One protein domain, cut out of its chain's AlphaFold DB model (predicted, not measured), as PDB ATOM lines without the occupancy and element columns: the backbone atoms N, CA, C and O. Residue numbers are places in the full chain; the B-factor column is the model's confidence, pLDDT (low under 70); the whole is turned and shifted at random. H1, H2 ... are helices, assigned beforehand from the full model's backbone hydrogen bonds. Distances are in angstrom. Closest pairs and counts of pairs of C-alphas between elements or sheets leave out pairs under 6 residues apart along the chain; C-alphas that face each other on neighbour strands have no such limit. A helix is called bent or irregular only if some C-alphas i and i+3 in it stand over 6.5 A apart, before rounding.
ATOM      1  N   ARG A  13      56.365  12.777 -32.826       87.12
ATOM      2  CA  ARG A  13      54.895  12.631 -32.857       87.12
ATOM      3  C   ARG A  13      54.253  13.339 -34.051       87.12
ATOM      4  O   ARG A  13      53.385  12.764 -34.696       87.12
ATOM      5  N   GLY A  14      54.746  14.516 -34.438       88.31
ATOM      6  CA  GLY A  14      54.279  15.202 -35.650       88.31
ATOM      7  C   GLY A  14      54.490  14.389 -36.939       88.31
ATOM      8  O   GLY A  14      53.638  14.398 -37.824       88.31
ATOM      9  N   LYS A  15      55.589  13.624 -37.044       88.06
ATOM     10  CA  LYS A  15      55.817  12.705 -38.173       88.06
ATOM     11  C   LYS A  15      54.834  11.535 -38.125       88.06
ATOM     12  O   LYS A  15      54.239  11.233 -39.154       88.06
ATOM     13  N   LEU A  16      54.616  10.951 -36.942       89.31
ATOM     14  CA  LEU A  16      53.630   9.882 -36.731       89.31
ATOM     15  C   LEU A  16      52.209  10.317 -37.110       89.31
ATOM     16  O   LEU A  16      51.491   9.565 -37.771       89.31
ATOM     17  N   ARG A  17      51.814  11.541 -36.738       93.75
ATOM     18  CA  ARG A  17      50.505  12.102 -37.091       93.75
ATOM     19  C   ARG A  17      50.342  12.232 -38.602       93.75
ATOM     20  O   ARG A  17      49.321  11.801 -39.132       93.75
ATOM     21  N   ARG A  18      51.353  12.758 -39.304       91.00
ATOM     22  CA  ARG A  18      51.337  12.903 -40.772       91.00
ATOM     23  C   ARG A  18      51.338  11.566 -41.512       91.00
ATOM     24  O   ARG A  18      50.694  11.458 -42.548       91.00
ATOM     25  N   SER A  19      52.037  10.555 -40.995       91.12
ATOM     26  CA  SER A  19      52.102   9.232 -41.631       91.12
ATOM     27  C   SER A  19      50.872   8.356 -41.374       91.12
ATOM     28  O   SER A  19      50.676   7.367 -42.074       91.12
ATOM     29  N   SER A  20      50.051   8.675 -40.369       93.12
ATOM     30  CA  SER A  20      48.881   7.869 -40.012       93.12
ATOM     31  C   SER A  20      47.695   8.157 -40.933       93.12
ATOM     32  O   SER A  20      46.996   9.155 -40.766       93.12
ATOM     33  N   GLN A  21      47.431   7.254 -41.881       93.06
ATOM     34  CA  GLN A  21      46.312   7.382 -42.824       93.06
ATOM     35  C   GLN A  21      44.961   7.499 -42.107       93.06
ATOM     36  O   GLN A  21      44.170   8.382 -42.434       93.06
ATOM     37  N   SER A  22      44.722   6.673 -41.083       92.62
ATOM     38  CA  SER A  22      43.477   6.696 -40.307       92.62
ATOM     39  C   SER A  22      43.285   8.019 -39.566       92.62
ATOM     40  O   SER A  22      42.184   8.561 -39.544       92.62
ATOM     41  N   LEU A  23      44.359   8.575 -38.992       94.44
ATOM     42  CA  LEU A  23      44.284   9.864 -38.307       94.44
ATOM     43  C   LEU A  23      44.016  11.001 -39.296       94.44
ATOM     44  O   LEU A  23      43.171  11.849 -39.031       94.44
ATOM     45  N   GLN A  24      44.686  10.999 -40.450       95.06
ATOM     46  CA  GLN A  24      44.455  12.002 -41.494       95.06
ATOM     47  C   GLN A  24      43.039  11.906 -42.080       95.06
ATOM     48  O   GLN A  24      42.440  12.930 -42.403       95.06
ATOM     49  N   ALA A  25      42.463  10.706 -42.179       95.75
ATOM     50  CA  ALA A  25      41.066  10.532 -42.568       95.75
ATOM     51  C   ALA A  25      40.100  11.145 -41.538       95.75
ATOM     52  O   ALA A  25      39.168  11.849 -41.923       95.75
ATOM     53  N   LEU A  26      40.352  10.948 -40.238       95.88
ATOM     54  CA  LEU A  26      39.561  11.576 -39.172       95.88
ATOM     55  C   LEU A  26      39.685  13.103 -39.185       95.88
ATOM     56  O   LEU A  26      38.678  13.788 -39.060       95.88
ATOM     57  N   VAL A  27      40.890  13.640 -39.393       96.25
ATOM     58  CA  VAL A  27      41.112  15.091 -39.526       96.25
ATOM     59  C   VAL A  27      40.281  15.662 -40.679       96.25
ATOM     60  O   VAL A  27      39.578  16.650 -40.488       96.25
ATOM     61  N   LYS A  28      40.288  15.008 -41.851       95.50
ATOM     62  CA  LYS A  28      39.468  15.414 -43.009       95.50
ATOM     63  C   LYS A  28      37.967  15.348 -42.724       95.50
ATOM     64  O   LYS A  28      37.233  16.219 -43.173       95.50
ATOM     65  N   MET A  29      37.519  14.327 -41.992       95.62
ATOM     66  CA  MET A  29      36.114  14.154 -41.609       95.62
ATOM     67  C   MET A  29      35.645  15.231 -40.626       95.62
ATOM     68  O   MET A  29      34.518  15.706 -40.725       95.62
ATOM     69  N   VAL A  30      36.504  15.610 -39.677       96.50
ATOM     70  CA  VAL A  30      36.222  16.691 -38.726       96.50
ATOM     71  C   VAL A  30      36.173  18.040 -39.443       96.50
ATOM     72  O   VAL A  30      35.251  18.819 -39.198       96.50
ATOM     73  N   GLY A  31      37.146  18.317 -40.318       91.06
ATOM     74  CA  GLY A  31      37.304  19.628 -40.945       91.06
ATOM     75  C   GLY A  31      37.372  20.731 -39.883       91.06
ATOM     76  O   GLY A  31      38.187  20.666 -38.966       91.06
ATOM     77  N   GLU A  32      36.466  21.704 -39.972       89.00
ATOM     78  CA  GLU A  32      36.318  22.792 -38.990       89.00
ATOM     79  C   GLU A  32      35.141  22.573 -38.015       89.00
ATOM     80  O   GLU A  32      34.847  23.417 -37.167       89.00
ATOM     81  N   SER A  33      34.442  21.436 -38.107       93.50
ATOM     82  CA  SER A  33      33.231  21.193 -37.325       93.50
ATOM     83  C   SER A  33      33.544  20.776 -35.889       93.50
ATOM     84  O   SER A  33      33.834  19.612 -35.592       93.50
ATOM     85  N   LEU A  34      33.376  21.722 -34.959       91.81
ATOM     86  CA  LEU A  34      33.474  21.464 -33.520       91.81
ATOM     87  C   LEU A  34      32.513  20.353 -33.060       91.81
ATOM     88  O   LEU A  34      32.839  19.599 -32.147       91.81
ATOM     89  N   GLN A  35      31.341  20.224 -33.689       93.62
ATOM     90  CA  GLN A  35      30.357  19.198 -33.330       93.62
ATOM     91  C   GLN A  35      30.831  17.791 -33.699       93.62
ATOM     92  O   GLN A  35      30.711  16.873 -32.887       93.62
ATOM     93  N   VAL A  36      31.432  17.621 -34.882       95.56
ATOM     94  CA  VAL A  36      31.990  16.326 -35.304       95.56
ATOM     95  C   VAL A  36      33.155  15.937 -34.397       95.56
ATOM     96  O   VAL A  36      33.194  14.811 -33.898       95.56
ATOM     97  N   TYR A  37      34.055  16.880 -34.100       95.81
ATOM     98  CA  TYR A  37      35.145  16.650 -33.150       95.81
ATOM     99  C   TYR A  37      34.630  16.229 -31.768       95.81
ATOM    100  O   TYR A  37      35.065  15.206 -31.231       95.81
ATOM    101  N   LYS A  38      33.657  16.966 -31.210       93.81
ATOM    102  CA  LYS A  38      33.021  16.621 -29.930       93.81
ATOM    103  C   LYS A  38      32.396  15.226 -29.979       93.81
ATOM    104  O   LYS A  38      32.569  14.469 -29.030       93.81
ATOM    105  N   GLY A  39      31.738  14.856 -31.078       95.50
ATOM    106  CA  GLY A  39      31.188  13.514 -31.279       95.50
ATOM    107  C   GLY A  39      32.249  12.413 -31.181       95.50
ATOM    108  O   GLY A  39      32.073  11.457 -30.428       95.50
ATOM    109  N   ILE A  40      33.386  12.572 -31.867       95.75
ATOM    110  CA  ILE A  40      34.500  11.607 -31.810       95.75
ATOM    111  C   ILE A  40      35.081  11.523 -30.396       95.75
ATOM    112  O   ILE A  40      35.293  10.428 -29.874       95.75
ATOM    113  N   VAL A  41      35.287  12.670 -29.748       94.44
ATOM    114  CA  VAL A  41      35.737  12.735 -28.355       94.44
ATOM    115  C   VAL A  41      34.785  11.976 -27.426       94.44
ATOM    116  O   VAL A  41      35.242  11.179 -26.604       94.44
ATOM    117  N   GLN A  42      33.472  12.162 -27.578       94.50
ATOM    118  CA  GLN A  42      32.486  11.451 -26.767       94.50
ATOM    119  C   GLN A  42      32.478   9.947 -27.031       94.50
ATOM    120  O   GLN A  42      32.321   9.172 -26.089       94.50
ATOM    121  N   LEU A  43      32.729   9.514 -28.268       95.50
ATOM    122  CA  LEU A  43      32.915   8.097 -28.581       95.50
ATOM    123  C   LEU A  43      34.166   7.522 -27.904       95.50
ATOM    124  O   LEU A  43      34.097   6.421 -27.355       95.50
ATOM    125  N   CYS A  44      35.287   8.250 -27.893       95.81
ATOM    126  CA  CYS A  44      36.489   7.840 -27.159       95.81
ATOM    127  C   CYS A  44      36.205   7.699 -25.659       95.81
ATOM    128  O   CYS A  44      36.572   6.685 -25.068       95.81
ATOM    129  N   ILE A  45      35.524   8.680 -25.058       94.69
ATOM    130  CA  ILE A  45      35.153   8.667 -23.635       94.69
ATOM    131  C   ILE A  45      34.227   7.490 -23.329       94.69
ATOM    132  O   ILE A  45      34.496   6.739 -22.394       94.69
ATOM    133  N   ALA A  46      33.161   7.304 -24.112       94.31
ATOM    134  CA  ALA A  46      32.198   6.226 -23.909       94.31
ATOM    135  C   ALA A  46      32.876   4.856 -24.019       94.31
ATOM    136  O   ALA A  46      32.784   4.059 -23.094       94.31
ATOM    137  N   LYS A  47      33.659   4.608 -25.079       94.56
ATOM    138  CA  LYS A  47      34.387   3.337 -25.238       94.56
ATOM    139  C   LYS A  47      35.420   3.098 -24.137       94.56
ATOM    140  O   LYS A  47      35.596   1.962 -23.707       94.56
ATOM    141  N   PHE A  48      36.097   4.148 -23.676       94.69
ATOM    142  CA  PHE A  48      37.071   4.036 -22.594       94.69
ATOM    143  C   PHE A  48      36.383   3.721 -21.262       94.69
ATOM    144  O   PHE A  48      36.784   2.790 -20.569       94.69
ATOM    145  N   ARG A  49      35.315   4.450 -20.927       93.94
ATOM    146  CA  ARG A  49      34.514   4.262 -19.710       93.94
ATOM    147  C   ARG A  49      33.839   2.890 -19.683       93.94
ATOM    148  O   ARG A  49      33.951   2.182 -18.683       93.94
ATOM    149  N   ASP A  50      33.178   2.520 -20.773       92.56
ATOM    150  CA  ASP A  50      32.257   1.379 -20.841       92.56
ATOM    151  C   ASP A  50      32.951   0.059 -21.210       92.56
ATOM    152  O   ASP A  50      32.290  -0.972 -21.285       92.56
ATOM    153  N   SER A  51      34.278   0.055 -21.412       88.94
ATOM    154  CA  SER A  51      35.030  -1.189 -21.635       88.94
ATOM    155  C   SER A  51      34.765  -2.201 -20.515       88.94
ATOM    156  O   SER A  51      34.945  -1.900 -19.341       88.94
ATOM    157  N   GLU A  52      34.392  -3.432 -20.849       82.75
ATOM    158  CA  GLU A  52      34.134  -4.486 -19.857       82.75
ATOM    159  C   GLU A  52      35.411  -4.971 -19.145       82.75
ATOM    160  O   GLU A  52      35.342  -5.655 -18.121       82.75
ATOM    161  N   ALA A  53      36.598  -4.620 -19.661       81.06
ATOM    162  CA  ALA A  53      37.866  -5.013 -19.062       81.06
ATOM    163  C   ALA A  53      37.999  -4.421 -17.654       81.06
ATOM    164  O   ALA A  53      37.791  -3.225 -17.457       81.06
ATOM    165  N   SER A  54      38.388  -5.228 -16.663       77.88
ATOM    166  CA  SER A  54      38.611  -4.751 -15.286       77.88
ATOM    167  C   SER A  54      39.806  -3.798 -15.181       77.88
ATOM    168  O   SER A  54      39.748  -2.845 -14.413       77.88
ATOM    169  N   ASN A  55      40.813  -3.992 -16.033       82.75
ATOM    170  CA  ASN A  55      42.073  -3.250 -16.066       82.75
ATOM    171  C   ASN A  55      42.269  -2.570 -17.428       82.75
ATOM    172  O   ASN A  55      41.583  -2.921 -18.394       82.75
ATOM    173  N   ILE A  56      43.183  -1.602 -17.517       85.19
ATOM    174  CA  ILE A  56      43.447  -0.860 -18.763       85.19
ATOM    175  C   ILE A  56      44.505  -1.605 -19.581       85.19
ATOM    176  O   ILE A  56      45.672  -1.658 -19.204       85.19
ATOM    177  N   SER A  57      44.105  -2.172 -20.721       84.62
ATOM    178  CA  SER A  57      45.039  -2.752 -21.687       84.62
ATOM    179  C   SER A  57      45.514  -1.704 -22.701       84.62
ATOM    180  O   SER A  57      45.067  -0.552 -22.706       84.62
ATOM    181  N   MET A  58      46.388  -2.123 -23.621       83.19
ATOM    182  CA  MET A  58      46.816  -1.302 -24.756       83.19
ATOM    183  C   MET A  58      45.631  -0.816 -25.609       83.19
ATOM    184  O   MET A  58      45.685   0.275 -26.178       83.19
ATOM    185  N   GLN A  59      44.535  -1.580 -25.665       85.94
ATOM    186  CA  GLN A  59      43.342  -1.204 -26.417       85.94
ATOM    187  C   GLN A  59      42.640   0.008 -25.795       85.94
ATOM    188  O   GLN A  59      42.393   0.989 -26.497       85.94
ATOM    189  N   GLU A  60      42.356  -0.004 -24.491       90.56
ATOM    190  CA  GLU A  60      41.758   1.151 -23.812       90.56
ATOM    191  C   GLU A  60      42.701   2.357 -23.841       90.56
ATOM    192  O   GLU A  60      42.263   3.473 -24.122       90.56
ATOM    193  N   ALA A  61      43.999   2.136 -23.621       91.94
ATOM    194  CA  ALA A  61      44.997   3.200 -23.675       91.94
ATOM    195  C   ALA A  61      45.100   3.842 -25.073       91.94
ATOM    196  O   ALA A  61      45.340   5.044 -25.189       91.94
ATOM    197  N   SER A  62      44.849   3.085 -26.148       92.31
ATOM    198  CA  SER A  62      44.835   3.626 -27.513       92.31
ATOM    199  C   SER A  62      43.731   4.665 -27.747       92.31
ATOM    200  O   SER A  62      43.904   5.548 -28.585       92.31
ATOM    201  N   LEU A  63      42.632   4.631 -26.979       95.94
ATOM    202  CA  LEU A  63      41.572   5.647 -27.039       95.94
ATOM    203  C   LEU A  63      42.045   6.982 -26.450       95.94
ATOM    204  O   LEU A  63      41.725   8.041 -26.993       95.94
ATOM    205  N   CYS A  64      42.845   6.932 -25.382       96.62
ATOM    206  CA  CYS A  64      43.522   8.098 -24.810       96.62
ATOM    207  C   CYS A  64      44.510   8.704 -25.817       96.62
ATOM    208  O   CYS A  64      44.492   9.914 -26.055       96.62
ATOM    209  N   THR A  65      45.303   7.855 -26.482       95.31
ATOM    210  CA  THR A  65      46.200   8.273 -27.570       95.31
ATOM    211  C   THR A  65      45.432   8.893 -28.732       95.31
ATOM    212  O   THR A  65      45.834   9.933 -29.243       95.31
ATOM    213  N   LEU A  66      44.328   8.278 -29.169       95.94
ATOM    214  CA  LEU A  66      43.523   8.796 -30.273       95.94
ATOM    215  C   LEU A  66      42.966  10.181 -29.938       95.94
ATOM    216  O   LEU A  66      43.064  11.081 -30.768       95.94
ATOM    217  N   ARG A  67      42.451  10.371 -28.717       95.56
ATOM    218  CA  ARG A  67      41.981  11.677 -28.237       95.56
ATOM    219  C   ARG A  67      43.089  12.730 -28.326       95.56
ATOM    220  O   ARG A  67      42.882  13.771 -28.947       95.56
ATOM    221  N   SER A  68      44.254  12.469 -27.724       95.25
ATOM    222  CA  SER A  68      45.346  13.452 -27.686       95.25
ATOM    223  C   SER A  68      45.916  13.723 -29.083       95.25
ATOM    224  O   SER A  68      46.168  14.871 -29.445       95.25
ATOM    225  N   GLN A  69      46.084  12.683 -29.905       95.56
ATOM    226  CA  GLN A  69      46.680  12.806 -31.235       95.56
ATOM    227  C   GLN A  69      45.743  13.399 -32.276       95.56
ATOM    228  O   GLN A  69      46.239  14.085 -33.165       95.56
ATOM    229  N   LEU A  70      44.429  13.191 -32.174       96.69
ATOM    230  CA  LEU A  70      43.465  13.868 -33.042       96.69
ATOM    231  C   LEU A  70      43.459  15.372 -32.781       96.69
ATOM    232  O   LEU A  70      43.552  16.147 -33.730       96.69
ATOM    233  N   LEU A  71      43.435  15.782 -31.510       96.38
ATOM    234  CA  LEU A  71      43.494  17.196 -31.141       96.38
ATOM    235  C   LEU A  71      44.784  17.857 -31.645       96.38
ATOM    236  O   LEU A  71      44.733  18.914 -32.272       96.38
ATOM    237  N   MET A  72      45.932  17.197 -31.459       96.69
ATOM    238  CA  MET A  72      47.202  17.718 -31.971       96.69
ATOM    239  C   MET A  72      47.305  17.670 -33.501       96.69
ATOM    240  O   MET A  72      47.961  18.522 -34.089       96.69
ATOM    241  N   ALA A  73      46.650  16.722 -34.175       96.31
ATOM    242  CA  ALA A  73      46.602  16.699 -35.636       96.31
ATOM    243  C   ALA A  73      45.746  17.842 -36.202       96.31
ATOM    244  O   ALA A  73      46.114  18.415 -37.225       96.31
ATOM    245  N   LEU A  74      44.638  18.195 -35.542       95.88
ATOM    246  CA  LEU A  74      43.816  19.356 -35.900       95.88
ATOM    247  C   LEU A  74      44.581  20.668 -35.681       95.88
ATOM    248  O   LEU A  74      44.556  21.536 -36.552       95.88
ATOM    249  N   HIS A  75      45.334  20.770 -34.581       95.00
ATOM    250  CA  HIS A  75      46.265  21.876 -34.348       95.00
ATOM    251  C   HIS A  75      47.299  21.989 -35.481       95.00
ATOM    252  O   HIS A  75      47.484  23.065 -36.046       95.00
ATOM    253  N   ASP A  76      47.934  20.876 -35.865       94.06
ATOM    254  CA  ASP A  76      48.933  20.853 -36.942       94.06
ATOM    255  C   ASP A  76      48.343  21.233 -38.319       94.06
ATOM    256  O   ASP A  76      49.077  21.700 -39.187       94.06
ATOM    257  N   ASN A  77      47.031  21.053 -38.516       92.81
ATOM    258  CA  ASN A  77      46.287  21.456 -39.718       92.81
ATOM    259  C   ASN A  77      45.655  22.857 -39.600       92.81
ATOM    260  O   ASN A  77      44.801  23.211 -40.408       92.81
ATOM    261  N   ALA A  78      46.070  23.657 -38.614       91.94
ATOM    262  CA  ALA A  78      45.615  25.032 -38.408       91.94
ATOM    263  C   ALA A  78      44.095  25.187 -38.190       91.94
ATOM    264  O   ALA A  78      43.523  26.225 -38.525       91.94
ATOM    265  N   ALA A  79      43.439  24.211 -37.550       92.50
ATOM    266  CA  ALA A  79      42.052  24.334 -37.084       92.50
ATOM    267  C   ALA A  79      41.955  25.241 -35.832       92.50
ATOM    268  O   ALA A  79      41.520  24.815 -34.760       92.50
ATOM    269  N   VAL A  80      42.409  26.496 -35.953       90.62
ATOM    270  CA  VAL A  80      42.675  27.413 -34.828       90.62
ATOM    271  C   VAL A  80      41.435  27.645 -33.968       90.62
ATOM    272  O   VAL A  80      41.525  27.550 -32.746       90.62
ATOM    273  N   GLU A  81      40.279  27.912 -34.581       90.94
ATOM    274  CA  GLU A  81      39.056  28.209 -33.828       90.94
ATOM    275  C   GLU A  81      38.552  26.985 -33.055       90.94
ATOM    276  O   GLU A  81      38.171  27.095 -31.891       90.94
ATOM    277  N   LEU A  82      38.643  25.791 -33.649       93.19
ATOM    278  CA  LEU A  82      38.295  24.540 -32.976       93.19
ATOM    279  C   LEU A  82      39.205  24.304 -31.766       93.19
ATOM    280  O   LEU A  82      38.713  24.069 -30.664       93.19
ATOM    281  N   CYS A  83      40.522  24.408 -31.957       93.69
ATOM    282  CA  CYS A  83      41.503  24.235 -30.886       93.69
ATOM    283  C   CYS A  83      41.360  25.296 -29.784       93.69
ATOM    284  O   CYS A  83      41.589  24.995 -28.615       93.69
ATOM    285  N   ARG A  84      40.954  26.526 -30.125       92.81
ATOM    286  CA  ARG A  84      40.680  27.596 -29.152       92.81
ATOM    287  C   ARG A  84      39.488  27.269 -28.253       92.81
ATOM    288  O   ARG A  84      39.519  27.592 -27.069       92.81
ATOM    289  N   MET A  85      38.460  26.638 -28.813       91.50
ATOM    290  CA  MET A  85      37.239  26.263 -28.095       91.50
ATOM    291  C   MET A  85      37.372  24.960 -27.297       91.50
ATOM    292  O   MET A  85      36.469  24.620 -26.531       91.50
ATOM    293  N   GLU A  86      38.463  24.213 -27.474       92.25
ATOM    294  CA  GLU A  86      38.694  22.948 -26.784       92.25
ATOM    295  C   GLU A  86      39.464  23.174 -25.458       92.25
ATOM    296  O   GLU A  86      40.590  23.680 -25.478       92.25
ATOM    297  N   PRO A  87      38.902  22.793 -24.288       91.88
ATOM    298  CA  PRO A  87      39.515  23.100 -22.989       91.88
ATOM    299  C   PRO A  87      40.829  22.364 -22.672       91.88
ATOM    300  O   PRO A  87      41.699  22.913 -22.003       91.88
ATOM    301  N   CYS A  88      40.993  21.126 -23.130       94.50
ATOM    302  CA  CYS A  88      42.209  20.317 -23.023       94.50
ATOM    303  C   CYS A  88      43.305  20.677 -24.050       94.50
ATOM    304  O   CYS A  88      44.402  20.122 -23.954       94.50
ATOM    305  N   HIS A  89      43.074  21.574 -25.015       95.56
ATOM    306  CA  HIS A  89      44.049  21.889 -26.064       95.56
ATOM    307  C   HIS A  89      45.353  22.426 -25.483       95.56
ATOM    308  O   HIS A  89      46.425  21.935 -25.832       95.56
ATOM    309  N   LYS A  90      45.273  23.367 -24.535       95.38
ATOM    310  CA  LYS A  90      46.464  23.909 -23.869       95.38
ATOM    311  C   LYS A  90      47.254  22.814 -23.148       95.38
ATOM    312  O   LYS A  90      48.473  22.773 -23.269       95.38
ATOM    313  N   LEU A  91      46.561  21.905 -22.458       97.12
ATOM    314  CA  LEU A  91      47.174  20.754 -21.798       97.12
ATOM    315  C   LEU A  91      47.882  19.842 -22.810       97.12
ATOM    316  O   LEU A  91      49.071  19.568 -22.660       97.12
ATOM    317  N   ALA A  92      47.176  19.403 -23.853       96.88
ATOM    318  CA  ALA A  92      47.727  18.520 -24.877       96.88
ATOM    319  C   ALA A  92      48.928  19.155 -25.593       96.88
ATOM    320  O   ALA A  92      49.927  18.478 -25.826       96.88
ATOM    321  N   TRP A  93      48.865  20.456 -25.882       96.12
ATOM    322  CA  TRP A  93      49.938  21.188 -26.547       96.12
ATOM    323  C   TRP A  93      51.186  21.337 -25.669       96.12
ATOM    324  O   TRP A  93      52.299  21.088 -26.143       96.12
ATOM    325  N   THR A  94      51.018  21.669 -24.384       97.25
ATOM    326  CA  THR A  94      52.126  21.691 -23.416       97.25
ATOM    327  C   THR A  94      52.780  20.310 -23.320       97.25
ATOM    328  O   THR A  94      54.004  20.216 -23.382       97.25
ATOM    329  N   LEU A  95      51.997  19.229 -23.259       97.06
ATOM    330  CA  LEU A  95      52.527  17.861 -23.191       97.06
ATOM    331  C   LEU A  95      53.205  17.409 -24.494       97.06
ATOM    332  O   LEU A  95      54.245  16.760 -24.429       97.06
ATOM    333  N   ASP A  96      52.679  17.760 -25.674       94.75
ATOM    334  CA  ASP A  96      53.318  17.447 -26.967       94.75
ATOM    335  C   ASP A  96      54.687  18.139 -27.078       94.75
ATOM    336  O   ASP A  96      55.635  17.557 -27.613       94.75
ATOM    337  N   ALA A  97      54.827  19.343 -26.506       94.12
ATOM    338  CA  ALA A  97      56.117  20.012 -26.381       94.12
ATOM    339  C   ALA A  97      57.077  19.256 -25.451       94.12
ATOM    340  O   ALA A  97      58.185  18.939 -25.875       94.12
ATOM    341  N   CYS A  98      56.636  18.891 -24.242       95.31
ATOM    342  CA  CYS A  98      57.460  18.117 -23.310       95.31
ATOM    343  C   CYS A  98      57.903  16.772 -23.902       95.31
ATOM    344  O   CYS A  98      59.026  16.336 -23.687       95.31
ATOM    345  N   LEU A  99      57.038  16.106 -24.672       93.50
ATOM    346  CA  LEU A  99      57.354  14.823 -25.300       93.50
ATOM    347  C   LEU A  99      58.351  14.941 -26.448       93.50
ATOM    348  O   LEU A  99      59.142  14.025 -26.647       93.50
ATOM    349  N   ARG A 100      58.312  16.041 -27.204       91.12
ATOM    350  CA  ARG A 100      59.323  16.335 -28.227       91.12
ATOM    351  C   ARG A 100      60.684  16.602 -27.590       91.12
ATOM    352  O   ARG A 100      61.693  16.154 -28.122       91.12
ATOM    353  N   ASP A 101      60.686  17.313 -26.470       90.44
ATOM    354  CA  ASP A 101      61.906  17.715 -25.773       90.44
ATOM    355  C   ASP A 101      62.364  16.628 -24.767       90.44
ATOM    356  O   ASP A 101      63.409  16.753 -24.136       90.44
ATOM    357  N   HIS A 102      61.583  15.544 -24.640       90.12
ATOM    358  CA  HIS A 102      61.722  14.455 -23.670       90.12
ATOM    359  C   HIS A 102      61.858  14.919 -22.215       90.12
ATOM    360  O   HIS A 102      62.410  14.192 -21.398       90.12
ATOM    361  N   LEU A 103      61.353  16.110 -21.881       90.44
ATOM    362  CA  LEU A 103      61.594  16.772 -20.606       90.44
ATOM    363  C   LEU A 103      60.363  17.550 -20.139       90.44
ATOM    364  O   LEU A 103      59.778  18.326 -20.892       90.44
ATOM    365  N   LEU A 104      60.002  17.370 -18.867       94.25
ATOM    366  CA  LEU A 104      59.091  18.258 -18.150       94.25
ATOM    367  C   LEU A 104      59.925  19.233 -17.310       94.25
ATOM    368  O   LEU A 104      60.280  18.930 -16.174       94.25
ATOM    369  N   ASP A 105      60.283  20.372 -17.901       91.81
ATOM    370  CA  ASP A 105      61.062  21.411 -17.223       91.81
ATOM    371  C   ASP A 105      60.199  22.265 -16.270       91.81
ATOM    372  O   ASP A 105      58.969  22.177 -16.246       91.81
ATOM    373  N   GLU A 106      60.848  23.130 -15.485       92.56
ATOM    374  CA  GLU A 106      60.176  24.002 -14.514       92.56
ATOM    375  C   GLU A 106      59.145  24.938 -15.176       92.56
ATOM    376  O   GLU A 106      58.087  25.225 -14.612       92.56
ATOM    377  N   ARG A 107      59.419  25.413 -16.399       95.56
ATOM    378  CA  ARG A 107      58.508  26.300 -17.131       95.56
ATOM    379  C   ARG A 107      57.230  25.556 -17.520       95.56
ATOM    380  O   ARG A 107      56.134  26.056 -17.273       95.56
ATOM    381  N   ARG A 108      57.358  24.384 -18.137       95.62
ATOM    382  CA  ARG A 108      56.236  23.538 -18.560       95.62
ATOM    383  C   ARG A 108      55.459  23.029 -17.357       95.62
ATOM    384  O   ARG A 108      54.233  23.019 -17.396       95.62
ATOM    385  N   LEU A 109      56.146  22.704 -16.264       96.38
ATOM    386  CA  LEU A 109      55.505  22.354 -15.004       96.38
ATOM    387  C   LEU A 109      54.634  23.504 -14.480       96.38
ATOM    388  O   LEU A 109      53.477  23.273 -14.141       96.38
ATOM    389  N   LYS A 110      55.125  24.751 -14.497       96.12
ATOM    390  CA  LYS A 110      54.318  25.938 -14.148       96.12
ATOM    391  C   LYS A 110      53.109  26.112 -15.069       96.12
ATOM    392  O   LYS A 110      52.023  26.401 -14.573       96.12
ATOM    393  N   GLU A 111      53.260  25.897 -16.379       96.44
ATOM    394  CA  GLU A 111      52.137  25.923 -17.332       96.44
ATOM    395  C   GLU A 111      51.057  24.883 -16.965       96.44
ATOM    396  O   GLU A 111      49.866  25.213 -16.976       96.44
ATOM    397  N   LEU A 112      51.459  23.663 -16.581       96.88
ATOM    398  CA  LEU A 112      50.551  22.611 -16.107       96.88
ATOM    399  C   LEU A 112      49.916  22.958 -14.754       96.88
ATOM    400  O   LEU A 112      48.712  22.782 -14.587       96.88
ATOM    401  N   ILE A 113      50.681  23.497 -13.803       95.50
ATOM    402  CA  ILE A 113      50.152  23.964 -12.514       95.50
ATOM    403  C   ILE A 113      49.061  25.006 -12.755       95.50
ATOM    404  O   ILE A 113      47.956  24.861 -12.239       95.50
ATOM    405  N   THR A 114      49.322  26.018 -13.584       94.75
ATOM    406  CA  THR A 114      48.320  27.034 -13.933       94.75
ATOM    407  C   THR A 114      47.084  26.424 -14.590       94.75
ATOM    408  O   THR A 114      45.973  26.862 -14.300       94.75
ATOM    409  N   PHE A 115      47.246  25.407 -15.442       93.69
ATOM    410  CA  PHE A 115      46.113  24.692 -16.032       93.69
ATOM    411  C   PHE A 115      45.240  24.022 -14.958       93.69
ATOM    412  O   PHE A 115      44.018  24.164 -14.984       93.69
ATOM    413  N   PHE A 116      45.853  23.338 -13.985       93.31
ATOM    414  CA  PHE A 116      45.119  22.570 -12.975       93.31
ATOM    415  C   PHE A 116      44.656  23.372 -11.746       93.31
ATOM    416  O   PHE A 116      43.765  22.920 -11.026       93.31
ATOM    417  N   GLN A 117      45.176  24.584 -11.531       88.56
ATOM    418  CA  GLN A 117      44.791  25.475 -10.422       88.56
ATOM    419  C   GLN A 117      43.278  25.724 -10.328       88.56
ATOM    420  O   GLN A 117      42.738  25.854  -9.228       88.56
ATOM    421  N   LEU A 118      42.584  25.783 -11.468       81.56
ATOM    422  CA  LEU A 118      41.136  25.998 -11.509       81.56
ATOM    423  C   LEU A 118      40.368  24.847 -10.840       81.56
ATOM    424  O   LEU A 118      39.424  25.106 -10.096       81.56
ATOM    425  N   TYR A 119      40.813  23.602 -11.035       83.06
ATOM    426  CA  TYR A 119      40.180  22.405 -10.469       83.06
ATOM    427  C   TYR A 119      40.524  22.195  -8.987       83.06
ATOM    428  O   TYR A 119      39.745  21.622  -8.227       83.06
ATOM    429  N   ASP A 120      41.676  22.706  -8.551       77.69
ATOM    430  CA  ASP A 120      42.070  22.704  -7.140       77.69
ATOM    431  C   ASP A 120      41.180  23.630  -6.296       77.69
ATOM    432  O   ASP A 120      40.801  23.319  -5.162       77.69
ATOM    433  N   ASN A 121      40.829  24.788  -6.852       69.12
ATOM    434  CA  ASN A 121      40.029  25.793  -6.160       69.12
ATOM    435  C   ASN A 121      38.545  25.407  -6.079       69.12
ATOM    436  O   ASN A 121      37.903  25.684  -5.061       69.12
ATOM    437  N   THR A 122      37.999  24.746  -7.104       64.06
ATOM    438  CA  THR A 122      36.613  24.245  -7.087       64.06
ATOM    439  C   THR A 122      36.424  23.177  -6.010       64.06
ATOM    440  O   THR A 122      35.541  23.323  -5.165       64.06
ATOM    441  N   LEU A 162      37.864  17.599 -16.044       91.44
ATOM    442  CA  LEU A 162      38.985  17.055 -15.284       91.44
ATOM    443  C   LEU A 162      39.268  15.590 -15.640       91.44
ATOM    444  O   LEU A 162      40.422  15.212 -15.839       91.44
ATOM    445  N   ALA A 163      38.231  14.765 -15.779       90.75
ATOM    446  CA  ALA A 163      38.411  13.385 -16.225       90.75
ATOM    447  C   ALA A 163      38.823  13.298 -17.699       90.75
ATOM    448  O   ALA A 163      39.607  12.427 -18.078       90.75
ATOM    449  N   GLU A 164      38.341  14.219 -18.536       92.44
ATOM    450  CA  GLU A 164      38.806  14.350 -19.916       92.44
ATOM    451  C   GLU A 164      40.293  14.736 -19.993       92.44
ATOM    452  O   GLU A 164      41.035  14.162 -20.797       92.44
ATOM    453  N   ALA A 165      40.754  15.632 -19.116       95.88
ATOM    454  CA  ALA A 165      42.170  15.933 -18.935       95.88
ATOM    455  C   ALA A 165      42.939  14.688 -18.463       95.88
ATOM    456  O   ALA A 165      43.986  14.369 -19.026       95.88
ATOM    457  N   GLY A 166      42.387  13.922 -17.517       96.44
ATOM    458  CA  GLY A 166      42.929  12.629 -17.090       96.44
ATOM    459  C   GLY A 166      43.103  11.641 -18.249       96.44
ATOM    460  O   GLY A 166      44.145  10.996 -18.348       96.44
ATOM    461  N   MET A 167      42.161  11.581 -19.197       96.00
ATOM    462  CA  MET A 167      42.330  10.777 -20.415       96.00
ATOM    463  C   MET A 167      43.495  11.258 -21.289       96.00
ATOM    464  O   MET A 167      44.174  10.422 -21.876       96.00
ATOM    465  N   VAL A 168      43.743  12.569 -21.386       97.44
ATOM    466  CA  VAL A 168      44.915  13.109 -22.104       97.44
ATOM    467  C   VAL A 168      46.213  12.740 -21.382       97.44
ATOM    468  O   VAL A 168      47.183  12.352 -22.034       97.44
ATOM    469  N   LEU A 169      46.228  12.799 -20.046       97.94
ATOM    470  CA  LEU A 169      47.374  12.388 -19.230       97.94
ATOM    471  C   LEU A 169      47.641  10.871 -19.305       97.94
ATOM    472  O   LEU A 169      48.794  10.453 -19.242       97.94
ATOM    473  N   ARG A 170      46.595  10.049 -19.479       96.19
ATOM    474  CA  ARG A 170      46.677   8.577 -19.595       96.19
ATOM    475  C   ARG A 170      47.157   8.097 -20.974       96.19
ATOM    476  O   ARG A 170      47.385   6.900 -21.136       96.19
ATOM    477  N   ASP A 171      47.351   8.985 -21.957       95.50
ATOM    478  CA  ASP A 171      48.099   8.661 -23.186       95.50
ATOM    479  C   ASP A 171      49.452   8.023 -22.802       95.50
ATOM    480  O   ASP A 171      50.218   8.663 -22.080       95.50
ATOM    481  N   PRO A 172      49.786   6.795 -23.252       94.00
ATOM    482  CA  PRO A 172      50.960   6.058 -22.780       94.00
ATOM    483  C   PRO A 172      52.272   6.841 -22.818       94.00
ATOM    484  O   PRO A 172      53.102   6.696 -21.923       94.00
ATOM    485  N   SER A 173      52.468   7.680 -23.840       93.25
ATOM    486  CA  SER A 173      53.694   8.487 -23.949       93.25
ATOM    487  C   SER A 173      53.732   9.579 -22.881       93.25
ATOM    488  O   SER A 173      54.764   9.805 -22.254       93.25
ATOM    489  N   THR A 174      52.591  10.226 -22.654       96.44
ATOM    490  CA  THR A 174      52.403  11.262 -21.639       96.44
ATOM    491  C   THR A 174      52.531  10.695 -20.232       96.44
ATOM    492  O   THR A 174      53.258  11.254 -19.419       96.44
ATOM    493  N   LEU A 175      51.881   9.564 -19.949       96.69
ATOM    494  CA  LEU A 175      52.000   8.896 -18.659       96.69
ATOM    495  C   LEU A 175      53.460   8.528 -18.380       96.69
ATOM    496  O   LEU A 175      53.966   8.835 -17.308       96.69
ATOM    497  N   HIS A 176      54.160   7.943 -19.357       95.62
ATOM    498  CA  HIS A 176      55.581   7.632 -19.212       95.62
ATOM    499  C   HIS A 176      56.421   8.880 -18.895       95.62
ATOM    500  O   HIS A 176      57.217   8.839 -17.963       95.62
ATOM    501  N   LEU A 177      56.187  10.001 -19.588       96.50
ATOM    502  CA  LEU A 177      56.842  11.280 -19.292       96.50
ATOM    503  C   LEU A 177      56.619  11.723 -17.837       96.50
ATOM    504  O   LEU A 177      57.570  12.154 -17.192       96.50
ATOM    505  N   LEU A 178      55.393  11.617 -17.311       98.06
ATOM    506  CA  LEU A 178      55.093  11.978 -15.918       98.06
ATOM    507  C   LEU A 178      55.820  11.067 -14.921       98.06
ATOM    508  O   LEU A 178      56.374  11.552 -13.938       98.06
ATOM    509  N   LEU A 179      55.851   9.759 -15.184       97.44
ATOM    510  CA  LEU A 179      56.545   8.787 -14.334       97.44
ATOM    511  C   LEU A 179      58.060   9.041 -14.321       97.44
ATOM    512  O   LEU A 179      58.677   9.038 -13.257       97.44
ATOM    513  N   THR A 180      58.655   9.327 -15.481       96.62
ATOM    514  CA  THR A 180      60.071   9.710 -15.588       96.62
ATOM    515  C   THR A 180      60.344  11.050 -14.906       96.62
ATOM    516  O   THR A 180      61.340  11.179 -14.199       96.62
ATOM    517  N   ALA A 181      59.449  12.032 -15.039       97.00
ATOM    518  CA  ALA A 181      59.575  13.308 -14.337       97.00
ATOM    519  C   ALA A 181      59.522  13.129 -12.809       97.00
ATOM    520  O   ALA A 181      60.296  13.769 -12.102       97.00
ATOM    521  N   ALA A 182      58.675  12.231 -12.293       97.44
ATOM    522  CA  ALA A 182      58.654  11.894 -10.869       97.44
ATOM    523  C   ALA A 182      59.992  11.290 -10.412       97.44
ATOM    524  O   ALA A 182      60.527  11.701  -9.384       97.44
ATOM    525  N   LEU A 183      60.578  10.377 -11.196       97.00
ATOM    526  CA  LEU A 183      61.904   9.817 -10.911       97.00
ATOM    527  C   LEU A 183      63.000  10.886 -10.912       97.00
ATOM    528  O   LEU A 183      63.820  10.905 -10.000       97.00
ATOM    529  N   TRP A 184      62.992  11.814 -11.867       95.62
ATOM    530  CA  TRP A 184      63.950  12.923 -11.873       95.62
ATOM    531  C   TRP A 184      63.796  13.848 -10.672       95.62
ATOM    532  O   TRP A 184      64.795  14.283 -10.107       95.62
ATOM    533  N   GLN A 185      62.566  14.120 -10.240       96.25
ATOM    534  CA  GLN A 185      62.328  14.898  -9.026       96.25
ATOM    535  C   GLN A 185      62.826  14.165  -7.772       96.25
ATOM    536  O   GLN A 185      63.397  14.796  -6.886       96.25
ATOM    537  N   LEU A 186      62.687  12.836  -7.706       97.31
ATOM    538  CA  LEU A 186      63.277  12.022  -6.637       97.31
ATOM    539  C   LEU A 186      64.810  12.055  -6.677       97.31
ATOM    540  O   LEU A 186      65.447  12.230  -5.639       97.31
ATOM    541  N   GLU A 187      65.409  11.945  -7.865       95.94
ATOM    542  CA  GLU A 187      66.859  12.066  -8.043       95.94
ATOM    543  C   GLU A 187      67.380  13.442  -7.626       95.94
ATOM    544  O   GLU A 187      68.435  13.516  -6.989       95.94
ATOM    545  N   HIS A 188      66.632  14.502  -7.937       95.44
ATOM    546  CA  HIS A 188      66.938  15.862  -7.516       95.44
ATOM    547  C   HIS A 188      66.835  16.009  -5.995       95.44
ATOM    548  O   HIS A 188      67.764  16.526  -5.381       95.44
ATOM    549  N   CYS A 189      65.775  15.491  -5.361       96.56
ATOM    550  CA  CYS A 189      65.635  15.477  -3.899       96.56
ATOM    551  C   CYS A 189      66.852  14.844  -3.205       96.56
ATOM    552  O   CYS A 189      67.336  15.394  -2.215       96.56
ATOM    553  N   VAL A 190      67.385  13.744  -3.750       96.69
ATOM    554  CA  VAL A 190      68.615  13.108  -3.245       96.69
ATOM    555  C   VAL A 190      69.836  14.020  -3.413       96.69
ATOM    556  O   VAL A 190      70.664  14.095  -2.513       96.69
ATOM    557  N   GLU A 191      69.954  14.742  -4.532       95.06
ATOM    558  CA  GLU A 191      71.081  15.657  -4.788       95.06
ATOM    559  C   GLU A 191      71.111  16.858  -3.846       95.06
ATOM    560  O   GLU A 191      72.186  17.280  -3.427       95.06
ATOM    561  N   ILE A 192      69.940  17.406  -3.518       95.69
ATOM    562  CA  ILE A 192      69.814  18.577  -2.644       95.69
ATOM    563  C   ILE A 192      69.512  18.211  -1.183       95.69
ATOM    564  O   ILE A 192      69.203  19.102  -0.394       95.69
ATOM    565  N   PHE A 193      69.575  16.924  -0.822       93.56
ATOM    566  CA  PHE A 193      69.260  16.402   0.518       93.56
ATOM    567  C   PHE A 193      67.906  16.888   1.063       93.56
ATOM    568  O   PHE A 193      67.764  17.219   2.242       93.56
ATOM    569  N   LYS A 194      66.898  16.951   0.191       94.19
ATOM    570  CA  LYS A 194      65.543  17.399   0.521       94.19
ATOM    571  C   LYS A 194      64.604  16.204   0.624       94.19
ATOM    572  O   LYS A 194      64.659  15.293  -0.197       94.19
ATOM    573  N   LEU A 195      63.696  16.225   1.600       93.12
ATOM    574  CA  LEU A 195      62.687  15.177   1.728       93.12
ATOM    575  C   LEU A 195      61.723  15.207   0.526       93.12
ATOM    576  O   LEU A 195      61.248  16.287   0.157       93.12
ATOM    577  N   PRO A 196      61.354  14.043  -0.047       94.19
ATOM    578  CA  PRO A 196      60.380  13.968  -1.138       94.19
ATOM    579  C   PRO A 196      59.051  14.663  -0.813       94.19
ATOM    580  O   PRO A 196      58.480  15.339  -1.665       94.19
ATOM    581  N   ALA A 197      58.602  14.570   0.444       94.50
ATOM    582  CA  ALA A 197      57.378  15.205   0.930       94.50
ATOM    583  C   ALA A 197      57.390  16.743   0.843       94.50
ATOM    584  O   ALA A 197      56.330  17.355   0.731       94.50
ATOM    585  N   ASP A 198      58.567  17.373   0.849       94.62
ATOM    586  CA  ASP A 198      58.703  18.833   0.795       94.62
ATOM    587  C   ASP A 198      58.792  19.361  -0.648       94.62
ATOM    588  O   ASP A 198      58.819  20.578  -0.896       94.62
ATOM    589  N   SER A 199      58.904  18.469  -1.634       95.31
ATOM    590  CA  SER A 199      58.969  18.838  -3.045       95.31
ATOM    591  C   SER A 199      57.566  19.023  -3.618       95.31
ATOM    592  O   SER A 199      56.902  18.073  -4.019       95.31
ATOM    593  N   LYS A 200      57.115  20.282  -3.690       94.81
ATOM    594  CA  LYS A 200      55.823  20.642  -4.303       94.81
ATOM    595  C   LYS A 200      55.715  20.171  -5.754       94.81
ATOM    596  O   LYS A 200      54.634  19.777  -6.176       94.81
ATOM    597  N   ASP A 201      56.831  20.188  -6.476       95.88
ATOM    598  CA  ASP A 201      56.907  19.768  -7.873       95.88
ATOM    599  C   ASP A 201      56.718  18.256  -8.001       95.88
ATOM    600  O   ASP A 201      55.894  17.817  -8.803       95.88
ATOM    601  N   LEU A 202      57.393  17.466  -7.154       96.75
ATOM    602  CA  LEU A 202      57.177  16.019  -7.080       96.75
ATOM    603  C   LEU A 202      55.715  15.714  -6.758       96.75
ATOM    604  O   LEU A 202      55.075  14.993  -7.515       96.75
ATOM    605  N   LEU A 203      55.176  16.315  -5.690       96.50
ATOM    606  CA  LEU A 203      53.786  16.107  -5.286       96.50
ATOM    607  C   LEU A 203      52.817  16.454  -6.419       96.50
ATOM    608  O   LEU A 203      51.881  15.704  -6.670       96.50
ATOM    609  N   PHE A 204      53.037  17.554  -7.138       97.00
ATOM    610  CA  PHE A 204      52.177  17.923  -8.258       97.00
ATOM    611  C   PHE A 204      52.261  16.919  -9.416       97.00
ATOM    612  O   PHE A 204      51.224  16.512  -9.939       97.00
ATOM    613  N   VAL A 205      53.463  16.463  -9.789       97.44
ATOM    614  CA  VAL A 205      53.633  15.417 -10.813       97.44
ATOM    615  C   VAL A 205      52.957  14.109 -10.382       97.44
ATOM    616  O   VAL A 205      52.297  13.473 -11.207       97.44
ATOM    617  N   THR A 206      53.025  13.743  -9.098       97.31
ATOM    618  CA  THR A 206      52.296  12.593  -8.536       97.31
ATOM    619  C   THR A 206      50.791  12.734  -8.733       97.31
ATOM    620  O   THR A 206      50.162  11.803  -9.224       97.31
ATOM    621  N   ARG A 207      50.217  13.911  -8.450       97.06
ATOM    622  CA  ARG A 207      48.778  14.174  -8.659       97.06
ATOM    623  C   ARG A 207      48.376  14.049 -10.123       97.06
ATOM    624  O   ARG A 207      47.299  13.540 -10.421       97.06
ATOM    625  N   LEU A 208      49.228  14.486 -11.055       97.69
ATOM    626  CA  LEU A 208      48.979  14.299 -12.489       97.69
ATOM    627  C   LEU A 208      48.978  12.815 -12.874       97.69
ATOM    628  O   LEU A 208      48.104  12.385 -13.626       97.69
ATOM    629  N   ALA A 209      49.927  12.033 -12.352       97.56
ATOM    630  CA  ALA A 209      49.964  10.591 -12.576       97.56
ATOM    631  C   ALA A 209      48.723   9.911 -11.973       97.56
ATOM    632  O   ALA A 209      48.042   9.159 -12.664       97.56
ATOM    633  N   GLU A 210      48.348  10.233 -10.737       96.50
ATOM    634  CA  GLU A 210      47.131   9.717 -10.101       96.50
ATOM    635  C   GLU A 210      45.861  10.108 -10.862       96.50
ATOM    636  O   GLU A 210      44.955   9.287 -11.015       96.50
ATOM    637  N   LEU A 211      45.783  11.333 -11.393       96.56
ATOM    638  CA  LEU A 211      44.654  11.766 -12.218       96.56
ATOM    639  C   LEU A 211      44.587  10.959 -13.516       96.56
ATOM    640  O   LEU A 211      43.508  10.526 -13.918       96.56
ATOM    641  N   ALA A 212      45.736  10.728 -14.157       96.56
ATOM    642  CA  ALA A 212      45.816   9.880 -15.336       96.56
ATOM    643  C   ALA A 212      45.266   8.485 -15.024       96.56
ATOM    644  O   ALA A 212      44.432   7.969 -15.770       96.56
ATOM    645  N   LEU A 213      45.704   7.879 -13.913       93.94
ATOM    646  CA  LEU A 213      45.335   6.505 -13.600       93.94
ATOM    647  C   LEU A 213      43.908   6.338 -13.071       93.94
ATOM    648  O   LEU A 213      43.224   5.378 -13.424       93.94
ATOM    649  N   SER A 214      43.400   7.327 -12.344       93.56
ATOM    650  CA  SER A 214      42.016   7.350 -11.867       93.56
ATOM    651  C   SER A 214      41.004   7.836 -12.914       93.56
ATOM    652  O   SER A 214      39.801   7.773 -12.658       93.56
ATOM    653  N   ALA A 215      41.431   8.242 -14.117       94.00
ATOM    654  CA  ALA A 215      40.540   8.788 -15.145       94.00
ATOM    655  C   ALA A 215      39.359   7.859 -15.486       94.00
ATOM    656  O   ALA A 215      38.218   8.310 -15.578       94.00
ATOM    657  N   ARG A 216      39.595   6.545 -15.646       94.06
ATOM    658  CA  ARG A 216      38.518   5.591 -15.981       94.06
ATOM    659  C   ARG A 216      37.545   5.363 -14.818       94.06
ATOM    660  O   ARG A 216      36.341   5.467 -15.064       94.06
ATOM    661  N   PRO A 217      38.005   5.078 -13.581       92.44
ATOM    662  CA  PRO A 217      37.128   5.061 -12.410       92.44
ATOM    663  C   PRO A 217      36.290   6.337 -12.261       92.44
ATOM    664  O   PRO A 217      35.070   6.243 -12.156       92.44
ATOM    665  N   GLN A 218      36.906   7.520 -12.368       92.00
ATOM    666  CA  GLN A 218      36.197   8.800 -12.250       92.00
ATOM    667  C   GLN A 218      35.097   8.955 -13.315       92.00
ATOM    668  O   GLN A 218      33.985   9.383 -13.002       92.00
ATOM    669  N   LEU A 219      35.353   8.536 -14.563       92.19
ATOM    670  CA  LEU A 219      34.348   8.543 -15.636       92.19
ATOM    671  C   LEU A 219      33.188   7.573 -15.391       92.19
ATOM    672  O   LEU A 219      32.055   7.888 -15.757       92.19
ATOM    673  N   ARG A 220      33.455   6.394 -14.817       92.56
ATOM    674  CA  ARG A 220      32.423   5.385 -14.513       92.56
ATOM    675  C   ARG A 220      31.541   5.812 -13.354       92.56
ATOM    676  O   ARG A 220      30.323   5.706 -13.429       92.56
ATOM    677  N   GLU A 221      32.175   6.289 -12.296       91.19
ATOM    678  CA  GLU A 221      31.515   6.651 -11.046       91.19
ATOM    679  C   GLU A 221      30.892   8.046 -11.095       91.19
ATOM    680  O   GLU A 221      30.122   8.393 -10.203       91.19
ATOM    681  N   LYS A 222      31.232   8.840 -12.123       89.69
ATOM    682  CA  LYS A 222      30.878  10.261 -12.245       89.69
ATOM    683  C   LYS A 222      31.276  11.058 -11.000       89.69
ATOM    684  O   LYS A 222      30.573  11.965 -10.568       89.69
ATOM    685  N   ARG A 223      32.405  10.677 -10.401       87.81
ATOM    686  CA  ARG A 223      33.018  11.357  -9.262       87.81
ATOM    687  C   ARG A 223      34.322  11.951  -9.737       87.81
ATOM    688  O   ARG A 223      35.293  11.227  -9.933       87.81
ATOM    689  N   TYR A 224      34.306  13.256  -9.943       89.56
ATOM    690  CA  TYR A 224      35.435  13.981 -10.488       89.56
ATOM    691  C   TYR A 224      36.163  14.703  -9.366       89.56
ATOM    692  O   TYR A 224      35.581  15.514  -8.646       89.56
ATOM    693  N   SER A 225      37.438  14.395  -9.190       88.81
ATOM    694  CA  SER A 225      38.275  15.079  -8.214       88.81
ATOM    695  C   SER A 225      39.715  15.104  -8.682       88.81
ATOM    696  O   SER A 225      40.199  14.184  -9.346       88.81
ATOM    697  N   PHE A 226      40.404  16.194  -8.347       92.31
ATOM    698  CA  PHE A 226      41.833  16.263  -8.584       92.31
ATOM    699  C   PHE A 226      42.505  15.558  -7.402       92.31
ATOM    700  O   PHE A 226      42.357  16.036  -6.275       92.31
ATOM    701  N   PRO A 227      43.133  14.386  -7.614       91.94
ATOM    702  CA  PRO A 227      43.559  13.532  -6.516       91.94
ATOM    703  C   PRO A 227      44.649  14.202  -5.684       91.94
ATOM    704  O   PRO A 227      45.390  15.059  -6.169       91.94
ATOM    705  N   GLU A 228      44.704  13.830  -4.411       90.69
ATOM    706  CA  GLU A 228      45.796  14.189  -3.512       90.69
ATOM    707  C   GLU A 228      46.803  13.039  -3.478       90.69
ATOM    708  O   GLU A 228      46.355  11.890  -3.424       90.69
ATOM    709  N   PRO A 229      48.119  13.328  -3.421       91.50
ATOM    710  CA  PRO A 229      49.146  12.296  -3.417       91.50
ATOM    711  C   PRO A 229      48.899  11.267  -2.317       91.50
ATOM    712  O   PRO A 229      48.767  11.616  -1.137       91.50
ATOM    713  N   SER A 230      48.898   9.993  -2.693       92.50
ATOM    714  CA  SER A 230      48.781   8.874  -1.767       92.50
ATOM    715  C   SER A 230      49.821   8.985  -0.648       92.50
ATOM    716  O   SER A 230      51.028   9.110  -0.880       92.50
TER     717      SER A 230
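This is residues 13 to 122 and 162 to 230 of the 463 residues of the protein "Hypothetical protein" of Tetraselmis chuii (UniProt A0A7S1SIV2). An elongated body of mostly crossed helices has kinked H4 at the core of one half, where H1, H2 and H3 pack on it, while the long hairpin of H9 and H10 reaches to the far end. Short H8 sits in the middle between H4 and H10; H6 packs on H4 and H9, and H7 folds back along H6. The printed part has 179 residues with ten named helices, H1 to H10 in chain order, and no named strand: the class is all helix. It is compact, with a radius of gyration of the C-alphas of 16.6 A, and spans 53 by 34 by 31 A.

H1, residues 13 to 19, and H2, residues 21 to 30, only just touch, only at the corner, with 3 pairs of C-alphas within 8 A. H4, residues 58 to 76, is the hub, touching 7 helices, and has a kink of 29 degrees near residue 65. H3, residues 34 to 50, forms a hairpin with H4 at a shallow tilt of 15 degrees, opposite ways; their closest C-alphas, of Cys 44 and Leu 63, are 5.5 A apart. H5, residues 80 to 85, only just touches H4, with 3 pairs within 8 A. H6, residues 89 to 100, touches H4 about perpendicular at 79 degrees, closest at C-alphas Ser 68 and Ala 92, 6.3 A. H7, residues 106 to 122, forms a hairpin with H6 at a shallow tilt of 29 degrees, opposite ways. H8, residues 162 to 169, touches H4, closest at C-alphas Cys 64 and Met 167, 5.3 A. H10, residues 200 to 221, touches H8, closest at C-alphas Gly 166 and Ala 212, 4.4 A. H9, residues 172 to 191, forms a hairpin with H10 at a shallow tilt of 30 degrees, opposite ways. H4 and H10 are apart. Every O i to N i+4 pair is within hydrogen-bond range in H1, H2, H3, H5, H6, H8 and H9; the counts are 13 of 15 in H4, 11 of 13 in H7 and 16 of 18 in H10.

H1 begins at C-alpha 13 (54.895, 12.631, -32.857). From first to last C-alpha H3 measures 23.8 A, H4 25.4 A, H7 24.7 A, H9 28.6 A and H10 28.8 A. H10 ends at C-alpha 221 (31.515, 6.651, -11.046). H7 is only just irregular, with C-alphas 115 and 118 6.9 A apart; H10 is irregular, with C-alphas 213 and 216 7.3 A apart.

The C-alphas farthest apart, of Met 29 and Phe 193, are 53.7 A apart. Residues 123 to 161 are not printed, and C-alphas 122 and 162 are 11.2 A apart across this cut. Of the links printed whole, none is long. Mean pLDDT of the printed part is 93.2; residues 121 to 122 are under 70.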